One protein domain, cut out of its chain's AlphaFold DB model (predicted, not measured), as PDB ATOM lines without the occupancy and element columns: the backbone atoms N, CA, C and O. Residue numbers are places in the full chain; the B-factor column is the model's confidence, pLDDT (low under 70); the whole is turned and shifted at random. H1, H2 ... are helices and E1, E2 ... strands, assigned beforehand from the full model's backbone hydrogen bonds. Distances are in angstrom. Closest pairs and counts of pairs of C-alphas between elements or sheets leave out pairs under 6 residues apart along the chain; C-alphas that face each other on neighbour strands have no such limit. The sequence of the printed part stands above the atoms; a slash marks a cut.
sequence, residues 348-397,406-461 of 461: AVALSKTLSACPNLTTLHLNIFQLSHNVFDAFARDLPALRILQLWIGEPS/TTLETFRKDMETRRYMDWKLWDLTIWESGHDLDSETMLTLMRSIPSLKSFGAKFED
ATOM      1  N   ALA A 348      22.762 110.648  39.903       98.12
ATOM      2  CA  ALA A 348      22.444 110.206  41.261       98.12
ATOM      3  C   ALA A 348      21.082 109.488  41.324       98.12
ATOM      4  O   ALA A 348      20.957 108.427  41.941       98.12
ATOM      5  N   VAL A 349      20.066 110.017  40.627       98.31
ATOM      6  CA  VAL A 349      18.753 109.368  40.502       98.31
ATOM      7  C   VAL A 349      18.866 108.035  39.757       98.31
ATOM      8  O   VAL A 349      18.280 107.045  40.191       98.31
ATOM      9  N   ALA A 350      19.619 107.964  38.658       98.19
ATOM     10  CA  ALA A 350      19.832 106.710  37.935       98.19
ATOM     11  C   ALA A 350      20.567 105.670  38.798       98.19
ATOM     12  O   ALA A 350      20.128 104.524  38.879       98.19
ATOM     13  N   LEU A 351      21.620 106.087  39.503       98.38
ATOM     14  CA  LEU A 351      22.408 105.239  40.394       98.38
ATOM     15  C   LEU A 351      21.559 104.659  41.531       98.38
ATOM     16  O   LEU A 351      21.705 103.485  41.862       98.38
ATOM     17  N   SER A 352      20.626 105.441  42.088       98.62
ATOM     18  CA  SER A 352      19.708 104.959  43.131       98.62
ATOM     19  C   SER A 352      18.848 103.779  42.680       98.62
ATOM     20  O   SER A 352      18.655 102.830  43.438       98.62
ATOM     21  N   LYS A 353      18.409 103.779  41.414       98.50
ATOM     22  CA  LYS A 353      17.657 102.662  40.833       98.50
ATOM     23  C   LYS A 353      18.520 101.413  40.749       98.50
ATOM     24  O   LYS A 353      18.038 100.334  41.075       98.50
ATOM     25  N   THR A 354      19.788 101.541  40.366       98.38
ATOM     26  CA  THR A 354      20.719 100.404  40.356       98.38
ATOM     27  C   THR A 354      20.967  99.882  41.774       98.38
ATOM     28  O   THR A 354      20.895  98.679  42.007       98.38
ATOM     29  N   LEU A 355      21.184 100.780  42.741       98.69
ATOM     30  CA  LEU A 355      21.393 100.438  44.151       98.69
ATOM     31  C   LEU A 355      20.168  99.784  44.810       98.69
ATOM     32  O   LEU A 355      20.329  99.063  45.790       98.69
ATOM     33  N   SER A 356      18.959  99.959  44.264       98.38
ATOM     34  CA  SER A 356      17.757  99.258  44.753       98.38
ATOM     35  C   SER A 356      17.864  97.727  44.655       98.38
ATOM     36  O   SER A 356      17.171  97.007  45.372       98.38
ATOM     37  N   ALA A 357      18.780  97.215  43.823       98.19
ATOM     38  CA  ALA A 357      19.111  95.794  43.754       98.19
ATOM     39  C   ALA A 357      19.888  95.284  44.985       98.19
ATOM     40  O   ALA A 357      20.114  94.078  45.102       98.19
ATOM     41  N   CYS A 358      20.308  96.174  45.891       98.56
ATOM     42  CA  CYS A 358      21.128  95.875  47.061       98.56
ATOM     43  C   CYS A 358      20.278  95.909  48.342       98.56
ATOM     44  O   CYS A 358      20.227  96.934  49.024       98.56
ATOM     45  N   PRO A 359      19.619  94.798  48.722       98.00
ATOM     46  CA  PRO A 359      18.656  94.790  49.829       98.00
ATOM     47  C   PRO A 359      19.289  95.079  51.196       98.00
ATOM     48  O   PRO A 359      18.585  95.445  52.136       98.00
ATOM     49  N   ASN A 360      20.607  94.894  51.311       98.31
ATOM     50  CA  ASN A 360      21.362  95.056  52.549       98.31
ATOM     51  C   ASN A 360      22.037  96.431  52.670       98.31
ATOM     52  O   ASN A 360      22.685  96.683  53.685       98.31
ATOM     53  N   LEU A 361      21.898  97.315  51.673       98.62
ATOM     54  CA  LEU A 361      22.552  98.621  51.672       98.62
ATOM     55  C   LEU A 361      21.971  99.513  52.775       98.62
ATOM     56  O   LEU A 361      20.814  99.934  52.720       98.62
ATOM     57  N   THR A 362      22.794  99.832  53.772       98.44
ATOM     58  CA  THR A 362      22.418 100.701  54.895       98.44
ATOM     59  C   THR A 362      23.151 102.032  54.896       98.44
ATOM     60  O   THR A 362      22.667 102.970  55.528       98.44
ATOM     61  N   THR A 363      24.281 102.123  54.196       98.38
ATOM     62  CA  THR A 363      25.176 103.280  54.241       98.38
ATOM     63  C   THR A 363      25.556 103.715  52.826       98.38
ATOM     64  O   THR A 363      26.031 102.901  52.033       98.38
ATOM     65  N   LEU A 364      25.344 104.992  52.504       98.50
ATOM     66  CA  LEU A 364      25.609 105.559  51.180       98.50
ATOM     67  C   LEU A 364      26.365 106.882  51.303       98.50
ATOM     68  O   LEU A 364      25.935 107.780  52.023       98.50
ATOM     69  N   HIS A 365      27.477 106.991  50.581       97.94
ATOM     70  CA  HIS A 365      28.345 108.165  50.554       97.94
ATOM     71  C   HIS A 365      28.512 108.609  49.105       97.94
ATOM     72  O   HIS A 365      29.021 107.841  48.287       97.94
ATOM     73  N   LEU A 366      28.080 109.821  48.772       97.81
ATOM     74  CA  LEU A 366      28.129 110.333  47.405       97.81
ATOM     75  C   LEU A 366      28.601 111.780  47.373       97.81
ATOM     76  O   LEU A 366      28.210 112.590  48.209       97.81
ATOM     77  N   ASN A 367      29.331 112.122  46.322       96.06
ATOM     78  CA  ASN A 367      29.564 113.507  45.949       96.06
ATOM     79  C   ASN A 367      28.525 113.890  44.879       96.06
ATOM     80  O   ASN A 367      28.361 113.172  43.894       96.06
ATOM     81  N   ILE A 368      27.800 114.996  45.050       96.38
ATOM     82  CA  ILE A 368      26.775 115.486  44.111       96.38
ATOM     83  C   ILE A 368      27.015 116.957  43.768       96.38
ATOM     84  O   ILE A 368      27.474 117.726  44.603       96.38
ATOM     85  N   PHE A 369      26.701 117.379  42.545       93.44
ATOM     86  CA  PHE A 369      26.890 118.779  42.142       93.44
ATOM     87  C   PHE A 369      25.932 119.749  42.836       93.44
ATOM     88  O   PHE A 369      26.269 120.908  43.042       93.44
ATOM     89  N   GLN A 370      24.712 119.306  43.139       93.75
ATOM     90  CA  GLN A 370      23.677 120.173  43.684       93.75
ATOM     91  C   GLN A 370      22.677 119.357  44.503       93.75
ATOM     92  O   GLN A 370      22.262 118.274  44.085       93.75
ATOM     93  N   LEU A 371      22.226 119.908  45.633       95.38
ATOM     94  CA  LEU A 371      21.056 119.385  46.331       95.38
ATOM     95  C   LEU A 371      19.802 119.559  45.477       95.38
ATOM     96  O   LEU A 371      19.485 120.646  44.994       95.38
ATOM     97  N   SER A 372      19.051 118.477  45.329       96.06
ATOM     98  CA  SER A 372      17.780 118.480  44.620       96.06
ATOM     99  C   SER A 372      16.804 117.560  45.324       96.06
ATOM    100  O   SER A 372      17.158 116.443  45.704       96.06
ATOM    101  N   HIS A 373      15.549 117.992  45.436       97.25
ATOM    102  CA  HIS A 373      14.478 117.158  45.968       97.25
ATOM    103  C   HIS A 373      14.320 115.852  45.171       97.25
ATOM    104  O   HIS A 373      13.943 114.837  45.742       97.25
ATOM    105  N   ASN A 374      14.671 115.842  43.876       97.75
ATOM    106  CA  ASN A 374      14.592 114.651  43.028       97.75
ATOM    107  C   ASN A 374      15.526 113.535  43.512       97.75
ATOM    108  O   ASN A 374      15.175 112.360  43.411       97.75
ATOM    109  N   VAL A 375      16.694 113.894  44.058       98.06
ATOM    110  CA  VAL A 375      17.644 112.932  44.633       98.06
ATOM    111  C   VAL A 375      17.048 112.299  45.889       98.06
ATOM    112  O   VAL A 375      17.057 111.079  46.018       98.06
ATOM    113  N   PHE A 376      16.456 113.105  46.774       98.50
ATOM    114  CA  PHE A 376      15.805 112.617  47.994       98.50
ATOM    115  C   PHE A 376      14.557 111.779  47.685       98.50
ATOM    116  O   PHE A 376      14.389 110.708  48.260       98.50
ATOM    117  N   ASP A 377      13.727 112.211  46.732       98.56
ATOM    118  CA  ASP A 377      12.558 111.459  46.259       98.56
ATOM    119  C   ASP A 377      12.973 110.090  45.697       98.56
ATOM    120  O   ASP A 377      12.316 109.080  45.960       98.56
ATOM    121  N   ALA A 378      14.079 110.035  44.949       98.62
ATOM    122  CA  ALA A 378      14.612 108.787  44.425       98.62
ATOM    123  C   ALA A 378      15.198 107.899  45.531       98.62
ATOM    124  O   ALA A 378      14.825 106.735  45.615       98.62
ATOM    125  N   PHE A 379      16.033 108.432  46.427       98.62
ATOM    126  CA  PHE A 379      16.627 107.646  47.514       98.62
ATOM    127  C   PHE A 379      15.580 107.112  48.493       98.62
ATOM    128  O   PHE A 379      15.660 105.952  48.883       98.62
ATOM    129  N   ALA A 380      14.568 107.903  48.852       98.62
ATOM    130  CA  ALA A 380      13.504 107.444  49.738       98.62
ATOM    131  C   ALA A 380      12.679 106.303  49.120       98.62
ATOM    132  O   ALA A 380      12.302 105.363  49.822       98.62
ATOM    133  N   ARG A 381      12.409 106.373  47.808       98.38
ATOM    134  CA  ARG A 381      11.662 105.347  47.068       98.38
ATOM    135  C   ARG A 381      12.496 104.091  46.822       98.38
ATOM    136  O   ARG A 381      12.013 102.986  47.048       98.38
ATOM    137  N   ASP A 382      13.714 104.272  46.325       98.62
ATOM    138  CA  ASP A 382      14.537 103.198  45.771       98.62
ATOM    139  C   ASP A 382      15.434 102.558  46.852       98.62
ATOM    140  O   ASP A 382      15.784 101.386  46.736       98.62
ATOM    141  N   LEU A 383      15.744 103.281  47.942       98.56
ATOM    142  CA  LEU A 383      16.597 102.847  49.061       98.56
ATOM    143  C   LEU A 383      15.898 103.013  50.433       98.56
ATOM    144  O   LEU A 383      16.438 103.655  51.344       98.56
ATOM    145  N   PRO A 384      14.712 102.414  50.650       98.44
ATOM    146  CA  PRO A 384      13.919 102.632  51.864       98.44
ATOM    147  C   PRO A 384      14.599 102.123  53.150       98.44
ATOM    148  O   PRO A 384      14.271 102.570  54.251       98.44
ATOM    149  N   ALA A 385      15.546 101.184  53.024       98.25
ATOM    150  CA  ALA A 385      16.309 100.614  54.134       98.25
ATOM    151  C   ALA A 385      17.568 101.417  54.511       98.25
ATOM    152  O   ALA A 385      18.200 101.084  55.518       98.25
ATOM    153  N   LEU A 386      17.917 102.456  53.739       98.56
ATOM    154  CA  LEU A 386      19.095 103.283  53.982       98.56
ATOM    155  C   LEU A 386      18.996 103.967  55.349       98.56
ATOM    156  O   LEU A 386      17.973 104.567  55.670       98.56
ATOM    157  N   ARG A 387      20.064 103.871  56.144       98.12
ATOM    158  CA  ARG A 387      20.143 104.405  57.513       98.12
ATOM    159  C   ARG A 387      21.088 105.588  57.625       98.12
ATOM    160  O   ARG A 387      20.812 106.485  58.414       98.12
ATOM    161  N   ILE A 388      22.175 105.571  56.860       97.94
ATOM    162  CA  ILE A 388      23.209 106.603  56.869       97.94
ATOM    163  C   ILE A 388      23.379 107.115  55.442       97.94
ATOM    164  O   ILE A 388      23.663 106.336  54.529       97.94
ATOM    165  N   LEU A 389      23.210 108.422  55.265       98.06
ATOM    166  CA  LEU A 389      23.455 109.113  54.006       98.06
ATOM    167  C   LEU A 389      24.469 110.230  54.235       98.06
ATOM    168  O   LEU A 389      24.244 111.119  55.055       98.06
ATOM    169  N   GLN A 390      25.568 110.191  53.491       97.19
ATOM    170  CA  GLN A 390      26.575 111.243  53.475       97.19
ATOM    171  C   GLN A 390      26.670 111.842  52.075       97.19
ATOM    172  O   GLN A 390      26.874 111.119  51.098       97.19
ATOM    173  N   LEU A 391      26.498 113.157  51.982       96.88
ATOM    174  CA  LEU A 391      26.550 113.906  50.733       96.88
ATOM    175  C   LEU A 391      27.631 114.982  50.809       96.88
ATOM    176  O   LEU A 391      27.596 115.822  51.705       96.88
ATOM    177  N   TRP A 392      28.539 114.997  49.839       95.69
ATOM    178  CA  TRP A 392      29.416 116.140  49.588       95.69
ATOM    179  C   TRP A 392      28.891 116.909  48.389       95.69
ATOM    180  O   TRP A 392      28.769 116.368  47.291       95.69
ATOM    181  N   ILE A 393      28.571 118.173  48.601       94.25
ATOM    182  CA  ILE A 393      28.075 119.071  47.575       94.25
ATOM    183  C   ILE A 393      29.271 119.806  47.000       94.25
ATOM    184  O   ILE A 393      30.021 120.474  47.716       94.25
ATOM    185  N   GLY A 394      29.463 119.640  45.698       88.00
ATOM    186  CA  GLY A 394      30.518 120.335  44.985       88.00
ATOM    187  C   GLY A 394      30.157 121.799  44.845       88.00
ATOM    188  O   GLY A 394      29.042 122.127  44.443       88.00
ATOM    189  N   GLU A 395      31.117 122.681  45.102       71.81
ATOM    190  CA  GLU A 395      31.016 124.030  44.569       71.81
ATOM    191  C   GLU A 395      31.022 123.907  43.042       71.81
ATOM    192  O   GLU A 395      31.938 123.275  42.501       71.81
ATOM    193  N   PRO A 396      30.040 124.468  42.312       58.94
ATOM    194  CA  PRO A 396      30.176 124.654  40.878       58.94
ATOM    195  C   PRO A 396      31.361 125.599  40.677       58.94
ATOM    196  O   PRO A 396      31.226 126.822  40.716       58.94
ATOM    197  N   SER A 397      32.551 125.011  40.573       51.62
ATOM    198  CA  SER A 397      33.821 125.706  40.608       51.62
ATOM    199  C   SER A 397      33.820 126.760  39.516       51.62
ATOM    200  O   SER A 397      33.794 126.431  38.332       51.62
ATOM    201  N   THR A 406      19.786 131.117  45.708       69.62
ATOM    202  CA  THR A 406      18.535 130.785  45.020       69.62
ATOM    203  C   THR A 406      18.354 129.283  44.815       69.62
ATOM    204  O   THR A 406      17.213 128.816  44.793       69.62
ATOM    205  N   THR A 407      19.431 128.495  44.723       84.81
ATOM    206  CA  THR A 407      19.321 127.033  44.608       84.81
ATOM    207  C   THR A 407      18.933 126.378  45.933       84.81
ATOM    208  O   THR A 407      18.037 125.531  45.933       84.81
ATOM    209  N   LEU A 408      19.516 126.801  47.062       91.81
ATOM    210  CA  LEU A 408      19.161 126.278  48.390       91.81
ATOM    211  C   LEU A 408      17.764 126.717  48.846       91.81
ATOM    212  O   LEU A 408      17.025 125.912  49.407       91.81
ATOM    213  N   GLU A 409      17.359 127.959  48.575       94.12
ATOM    214  CA  GLU A 409      15.992 128.427  48.848       94.12
ATOM    215  C   GLU A 409      14.947 127.628  48.064       94.12
ATOM    216  O   GLU A 409      13.929 127.208  48.619       94.12
ATOM    217  N   THR A 410      15.216 127.370  46.780       94.94
ATOM    218  CA  THR A 410      14.339 126.539  45.944       94.94
ATOM    219  C   THR A 410      14.260 125.119  46.499       94.94
ATOM    220  O   THR A 410      13.161 124.593  46.675       94.94
ATOM    221  N   PHE A 411      15.403 124.526  46.860       96.06
ATOM    222  CA  PHE A 411      15.448 123.213  47.497       96.06
ATOM    223  C   PHE A 411      14.635 123.175  48.798       96.06
ATOM    224  O   PHE A 411      13.809 122.280  48.966       96.06
ATOM    225  N   ARG A 412      14.798 124.158  49.694       97.25
ATOM    226  CA  ARG A 412      14.028 124.248  50.945       97.25
ATOM    227  C   ARG A 412      12.529 124.295  50.677       97.25
ATOM    228  O   ARG A 412      11.796 123.460  51.204       97.25
ATOM    229  N   LYS A 413      12.084 125.199  49.802       97.44
ATOM    230  CA  LYS A 413      10.669 125.341  49.426       97.44
ATOM    231  C   LYS A 413      10.090 124.043  48.861       97.44
ATOM    232  O   LYS A 413       8.974 123.652  49.196       97.44
ATOM    233  N   ASP A 414      10.855 123.351  48.024       97.62
ATOM    234  CA  ASP A 414      10.443 122.063  47.476       97.62
ATOM    235  C   ASP A 414      10.335 120.995  48.573       97.62
ATOM    236  O   ASP A 414       9.377 120.215  48.595       97.62
ATOM    237  N   MET A 415      11.280 120.967  49.512       98.12
ATOM    238  CA  MET A 415      11.297 119.998  50.608       98.12
ATOM    239  C   MET A 415      10.201 120.243  51.647       98.12
ATOM    240  O   MET A 415       9.672 119.272  52.191       98.12
ATOM    241  N   GLU A 416       9.778 121.490  51.878       97.88
ATOM    242  CA  GLU A 416       8.672 121.831  52.789       97.88
ATOM    243  C   GLU A 416       7.364 121.104  52.446       97.88
ATOM    244  O   GLU A 416       6.587 120.752  53.341       97.88
ATOM    245  N   THR A 417       7.141 120.832  51.158       98.06
ATOM    246  CA  THR A 417       5.944 120.144  50.648       98.06
ATOM    247  C   THR A 417       6.015 118.616  50.738       98.06
ATOM    248  O   THR A 417       5.025 117.939  50.464       98.06
ATOM    249  N   ARG A 418       7.161 118.051  51.141       98.50
ATOM    250  CA  ARG A 418       7.443 116.609  51.081       98.50
ATOM    251  C   ARG A 418       7.494 115.963  52.450       98.50
ATOM    252  O   ARG A 418       7.913 116.578  53.427       98.50
ATOM    253  N   ARG A 419       7.087 114.697  52.527       98.38
ATOM    254  CA  ARG A 419       7.169 113.883  53.745       98.38
ATOM    255  C   ARG A 419       7.589 112.460  53.391       98.38
ATOM    256  O   ARG A 419       6.904 111.794  52.621       98.38
ATOM    257  N   TYR A 420       8.674 111.991  53.993       98.31
ATOM    258  CA  TYR A 420       9.256 110.667  53.771       98.31
ATOM    259  C   TYR A 420       8.993 109.764  54.977       98.31
ATOM    260  O   TYR A 420       9.899 109.437  55.738       98.31
ATOM    261  N   MET A 421       7.725 109.400  55.185       98.25
ATOM    262  CA  MET A 421       7.288 108.688  56.395       98.25
ATOM    263  C   MET A 421       7.896 107.283  56.531       98.25
ATOM    264  O   MET A 421       8.166 106.842  57.645       98.25
ATOM    265  N   ASP A 422       8.141 106.605  55.408       98.12
ATOM    266  CA  ASP A 422       8.598 105.208  55.389       98.12
ATOM    267  C   ASP A 422      10.121 105.054  55.257       98.12
ATOM    268  O   ASP A 422      10.653 103.946  55.373       98.12
ATOM    269  N   TRP A 423      10.843 106.151  55.013       98.50
ATOM    270  CA  TRP A 423      12.285 106.103  54.795       98.50
ATOM    271  C   TRP A 423      13.026 105.972  56.126       98.50
ATOM    272  O   TRP A 423      12.828 106.779  57.030       98.50
ATOM    273  N   LYS A 424      13.895 104.968  56.275       98.06
ATOM    274  CA  LYS A 424      14.567 104.640  57.549       98.06
ATOM    275  C   LYS A 424      15.891 105.380  57.771       98.06
ATOM    276  O   LYS A 424      16.769 104.853  58.455       98.06
ATOM    277  N   LEU A 425      16.021 106.587  57.231       98.12
ATOM    278  CA  LEU A 425      17.236 107.382  57.344       98.12
ATOM    279  C   LEU A 425      17.386 107.948  58.763       98.12
ATOM    280  O   LEU A 425      16.567 108.745  59.201       98.12
ATOM    281  N   TRP A 426      18.419 107.525  59.491       97.94
ATOM    282  CA  TRP A 426      18.658 107.922  60.885       97.94
ATOM    283  C   TRP A 426      19.745 108.980  61.025       97.94
ATOM    284  O   TRP A 426      19.651 109.802  61.935       97.94
ATOM    285  N   ASP A 427      20.736 108.962  60.136       97.69
ATOM    286  CA  ASP A 427      21.834 109.923  60.112       97.69
ATOM    287  C   ASP A 427      22.005 110.497  58.702       97.69
ATOM    288  O   ASP A 427      22.060 109.755  57.714       97.69
ATOM    289  N   LEU A 428      22.074 111.823  58.622       97.19
ATOM    290  CA  LEU A 428      22.262 112.570  57.386       97.19
ATOM    291  C   LEU A 428      23.393 113.565  57.581       97.19
ATOM    292  O   LEU A 428      23.269 114.517  58.342       97.19
ATOM    293  N   THR A 429      24.485 113.372  56.857       96.06
ATOM    294  CA  THR A 429      25.597 114.322  56.843       96.06
ATOM    295  C   THR A 429      25.661 114.987  55.478       96.06
ATOM    296  O   THR A 429      25.665 114.299  54.458       96.06
ATOM    297  N   ILE A 430      25.694 116.317  55.447       95.38
ATOM    298  CA  ILE A 430      25.800 117.086  54.210       95.38
ATOM    299  C   ILE A 430      26.918 118.112  54.378       95.38
ATOM    300  O   ILE A 430      26.817 118.985  55.237       95.38
ATOM    301  N   TRP A 431      27.944 117.995  53.538       93.88
ATOM    302  CA  TRP A 431      29.079 118.910  53.468       93.88
ATOM    303  C   TRP A 431      28.981 119.767  52.218       93.88
ATOM    304  O   TRP A 431      28.887 119.229  51.119       93.88
ATOM    305  N   GLU A 432      29.053 121.081  52.366       91.81
ATOM    306  CA  GLU A 432      29.130 122.043  51.268       91.81
ATOM    307  C   GLU A 432      30.391 122.884  51.462       91.81
ATOM    308  O   GLU A 432      30.593 123.482  52.517       91.81
ATOM    309  N   SER A 433      31.284 122.885  50.470       86.44
ATOM    310  CA  SER A 433      32.506 123.711  50.498       86.44
ATOM    311  C   SER A 433      33.388 123.531  51.744       86.44
ATOM    312  O   SER A 433      34.029 124.471  52.205       86.44
ATOM    313  N   GLY A 434      33.428 122.319  52.308       86.31
ATOM    314  CA  GLY A 434      34.208 122.023  53.518       86.31
ATOM    315  C   GLY A 434      33.553 122.469  54.829       86.31
ATOM    316  O   GLY A 434      34.202 122.435  55.874       86.31
ATOM    317  N   HIS A 435      32.279 122.853  54.795       89.31
ATOM    318  CA  HIS A 435      31.484 123.199  55.967       89.31
ATOM    319  C   HIS A 435      30.208 122.355  56.038       89.31
ATOM    320  O   HIS A 435      29.730 121.835  55.029       89.31
ATOM    321  N   ASP A 436      29.651 122.231  57.241       91.12
ATOM    322  CA  ASP A 436      28.314 121.673  57.427       91.12
ATOM    323  C   ASP A 436      27.262 122.565  56.750       91.12
ATOM    324  O   ASP A 436      27.390 123.793  56.722       91.12
ATOM    325  N   LEU A 437      26.199 121.943  56.239       92.56
ATOM    326  CA  LEU A 437      25.054 122.643  55.658       92.56
ATOM    327  C   LEU A 437      24.403 123.626  56.651       92.56
ATOM    328  O   LEU A 437      24.409 123.419  57.867       92.56
ATOM    329  N   ASP A 438      23.772 124.682  56.136       94.06
ATOM    330  CA  ASP A 438      23.106 125.668  56.980       94.06
ATOM    331  C   ASP A 438      21.971 125.057  57.831       94.06
ATOM    332  O   ASP A 438      21.257 124.125  57.436       94.06
ATOM    333  N   SER A 439      21.780 125.617  59.028       95.50
ATOM    334  CA  SER A 439      20.821 125.090  60.003       95.50
ATOM    335  C   SER A 439      19.367 125.145  59.525       95.50
ATOM    336  O   SER A 439      18.559 124.322  59.954       95.50
ATOM    337  N   GLU A 440      18.998 126.088  58.653       96.19
ATOM    338  CA  GLU A 440      17.627 126.207  58.151       96.19
ATOM    339  C   GLU A 440      17.298 125.061  57.186       96.19
ATOM    340  O   GLU A 440      16.232 124.436  57.276       96.19
ATOM    341  N   THR A 441      18.244 124.718  56.312       96.12
ATOM    342  CA  THR A 441      18.123 123.570  55.413       96.12
ATOM    343  C   THR A 441      18.118 122.255  56.195       96.12
ATOM    344  O   THR A 441      17.258 121.406  55.942       96.12
ATOM    345  N   MET A 442      18.975 122.104  57.215       96.25
ATOM    346  CA  MET A 442      18.940 120.940  58.115       96.25
ATOM    347  C   MET A 442      17.584 120.792  58.828       96.25
ATOM    348  O   MET A 442      16.996 119.709  58.837       96.25
ATOM    349  N   LEU A 443      17.020 121.878  59.372       97.12
ATOM    350  CA  LEU A 443      15.694 121.849  60.006       97.12
ATOM    351  C   LEU A 443      14.580 121.478  59.018       97.12
ATOM    352  O   LEU A 443      13.653 120.748  59.381       97.12
ATOM    353  N   THR A 444      14.665 121.961  57.778       97.62
ATOM    354  CA  THR A 444      13.718 121.605  56.710       97.62
ATOM    355  C   THR A 444      13.773 120.106  56.419       97.62
ATOM    356  O   THR A 444      12.735 119.446  56.408       97.62
ATOM    357  N   LEU A 445      14.977 119.540  56.291       97.88
ATOM    358  CA  LEU A 445      15.185 118.103  56.096       97.88
ATOM    359  C   LEU A 445      14.631 117.270  57.254       97.88
ATOM    360  O   LEU A 445      13.909 116.303  57.019       97.88
ATOM    361  N   MET A 446      14.898 117.676  58.497       97.88
ATOM    362  CA  MET A 446      14.401 116.991  59.695       97.88
ATOM    363  C   MET A 446      12.865 116.966  59.759       97.88
ATOM    364  O   MET A 446      12.273 115.976  60.181       97.88
ATOM    365  N   ARG A 447      12.191 118.035  59.314       98.06
ATOM    366  CA  ARG A 447      10.718 118.075  59.227       98.06
ATOM    367  C   ARG A 447      10.174 117.163  58.128       98.06
ATOM    368  O   ARG A 447       9.084 116.609  58.285       98.06
ATOM    369  N   SER A 448      10.903 117.030  57.023       98.44
ATOM    370  CA  SER A 448      10.491 116.203  55.887       98.44
ATOM    371  C   SER A 448      10.818 114.720  56.077       98.44
ATOM    372  O   SER A 448      10.126 113.890  55.491       98.44
ATOM    373  N   ILE A 449      11.805 114.371  56.911       98.31
ATOM    374  CA  ILE A 449      12.269 112.998  57.181       98.31
ATOM    375  C   ILE A 449      12.115 112.694  58.685       98.31
ATOM    376  O   ILE A 449      13.058 112.876  59.454       98.31
ATOM    377  N   PRO A 450      10.943 112.215  59.146       98.06
ATOM    378  CA  PRO A 450      10.669 112.053  60.580       98.06
ATOM    379  C   PRO A 450      11.546 111.024  61.306       98.06
ATOM    380  O   PRO A 450      11.608 111.018  62.533       98.06
ATOM    381  N   SER A 451      12.180 110.115  60.566       97.94
ATOM    382  CA  SER A 451      13.084 109.088  61.094       97.94
ATOM    383  C   SER A 451      14.488 109.607  61.413       97.94
ATOM    384  O   SER A 451      15.236 108.901  62.098       97.94
ATOM    385  N   LEU A 452      14.830 110.812  60.950       98.12
ATOM    386  CA  LEU A 452      16.151 111.406  61.085       98.12
ATOM    387  C   LEU A 452      16.424 111.803  62.541       98.12
ATOM    388  O   LEU A 452      15.625 112.502  63.164       98.12
ATOM    389  N   LYS A 453      17.551 111.345  63.095       96.62
ATOM    390  CA  LYS A 453      17.915 111.528  64.512       96.62
ATOM    391  C   LYS A 453      19.163 112.372  64.714       96.62
ATOM    392  O   LYS A 453      19.301 112.986  65.770       96.62
ATOM    393  N   SER A 454      20.071 112.373  63.747       95.62
ATOM    394  CA  SER A 454      21.335 113.094  63.833       95.62
ATOM    395  C   SER A 454      21.726 113.714  62.500       95.62
ATOM    396  O   SER A 454      21.336 113.239  61.434       95.62
ATOM    397  N   PHE A 455      22.533 114.765  62.611       92.38
ATOM    398  CA  PHE A 455      23.323 115.319  61.527       92.38
ATOM    399  C   PHE A 455      24.797 115.171  61.916       92.38
ATOM    400  O   PHE A 455      25.344 116.042  62.588       92.38
ATOM    401  N   GLY A 456      25.405 114.026  61.587       78.19
ATOM    402  CA  GLY A 456      26.843 113.800  61.746       78.19
ATOM    403  C   GLY A 456      27.237 112.908  62.924       78.19
ATOM    404  O   GLY A 456      27.502 113.379  64.033       78.19
ATOM    405  N   ALA A 457      27.413 111.611  62.663       59.81
ATOM    406  CA  ALA A 457      28.470 110.853  63.325       59.81
ATOM    407  C   ALA A 457      29.827 111.484  62.954       59.81
ATOM    408  O   ALA A 457      30.132 111.659  61.775       59.81
ATOM    409  N   LYS A 458      30.622 111.886  63.955       52.16
ATOM    410  CA  LYS A 458      31.946 112.498  63.739       52.16
ATOM    411  C   LYS A 458      32.813 111.622  62.822       52.16
ATOM    412  O   LYS A 458      32.819 110.402  62.967       52.16
ATOM    413  N   PHE A 459      33.544 112.266  61.915       45.16
ATOM    414  CA  PHE A 459      34.480 111.630  60.988       45.16
ATOM    415  C   PHE A 459      35.645 110.962  61.730       45.16
ATOM    416  O   PHE A 459      36.285 111.594  62.568       45.16
ATOM    417  N   GLU A 460      35.941 109.713  61.371       38.41
ATOM    418  CA  GLU A 460      37.275 109.120  61.489       38.41
ATOM    419  C   GLU A 460      37.769 108.924  60.044       38.41
ATOM    420  O   GLU A 460      37.192 108.125  59.300       38.41
ATOM    421  N   ASP A 461      38.732 109.750  59.619       40.91
ATOM    422  CA  ASP A 461      39.280 109.801  58.249       40.91
ATOM    423  C   ASP A 461      40.304 108.695  57.943       40.91
ATOM    424  O   ASP A 461      41.118 108.363  58.838       40.91
TER     425      ASP A 461
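AT A GLANCE: This is residues 348 to 397 and 406 to 461 of the 461 residues of an uncharacterized protein of Coprinopsis cinerea (strain Okayama-7 / 130 / ATCC MYA-4618 / FGSC 9003) (UniProt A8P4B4). The chain winds in three stacked turns, each a strand and then a helix: the strands E1, E2 and E3 lie side by side as a wall, and H2, H3 and H4 line the other side of the turns. H1 comes before the first turn, beside H2, and a tail without named elements follows H4. The 106 printed residues hold H1 E1 H2 E2 H3 E3 H4, with the parallel sheet in the order E1 E2 E3. The class is mixed, helices and strands; the whole is compact, with a radius of gyration of the C-alphas of 13.0 A and spans of 35 by 35 by 26 A.

HOW THE PARTS SIT: Look first at E2, residues 388 to 393, the inner strand. Beside it runs E1, residues 363 to 368, parallel at 11 degrees, with N 366 and O 390 2.9 A apart, within hydrogen-bond range. Its other neighbour is E3, residues 427 to 432, parallel at 8 degrees, with N 393 and O 431 at 2.7 A. H2, residues 373 to 382, is not on the sheet; E1, H2 and E2 form a strand-helix-strand unit, two parallel neighbours joined through a helix, with a right-handed crossover. H1, residues 348 to 355, touches H2 at a shallow tilt of 6 degrees, the same way, closest at C-alphas 349 and 375, 5.6 A. H3, residues 406 to 416, only just touches H2, with 3 pairs of C-alphas within 8 A, the closest being 373 and 415 at 6.3 A. H4, residues 439 to 448, touches H3, closest at C-alphas 412 and 441, 6.1 A. In H1, H2, H3 and H4 every O i to N i+4 pair is within hydrogen-bond range.

IN THESE COORDINATES: Find C-alpha 348 at (22.444, 110.206, 41.261), where H1 begins. From first to last C-alpha E1, E2 and E3 measure 15.9 A, 16.3 A and 16.7 A, H3 15.4 A. H4 ends at C-alpha 448, (10.491, 116.203, 55.887).

THE WHOLE: Residues 398 to 405 are not printed, and C-alphas 397 and 406 are 16.7 A apart across this cut. Of the links printed whole, none is long. Confidence is under 70 at residues 396 to 397, 406 and 457 to 461.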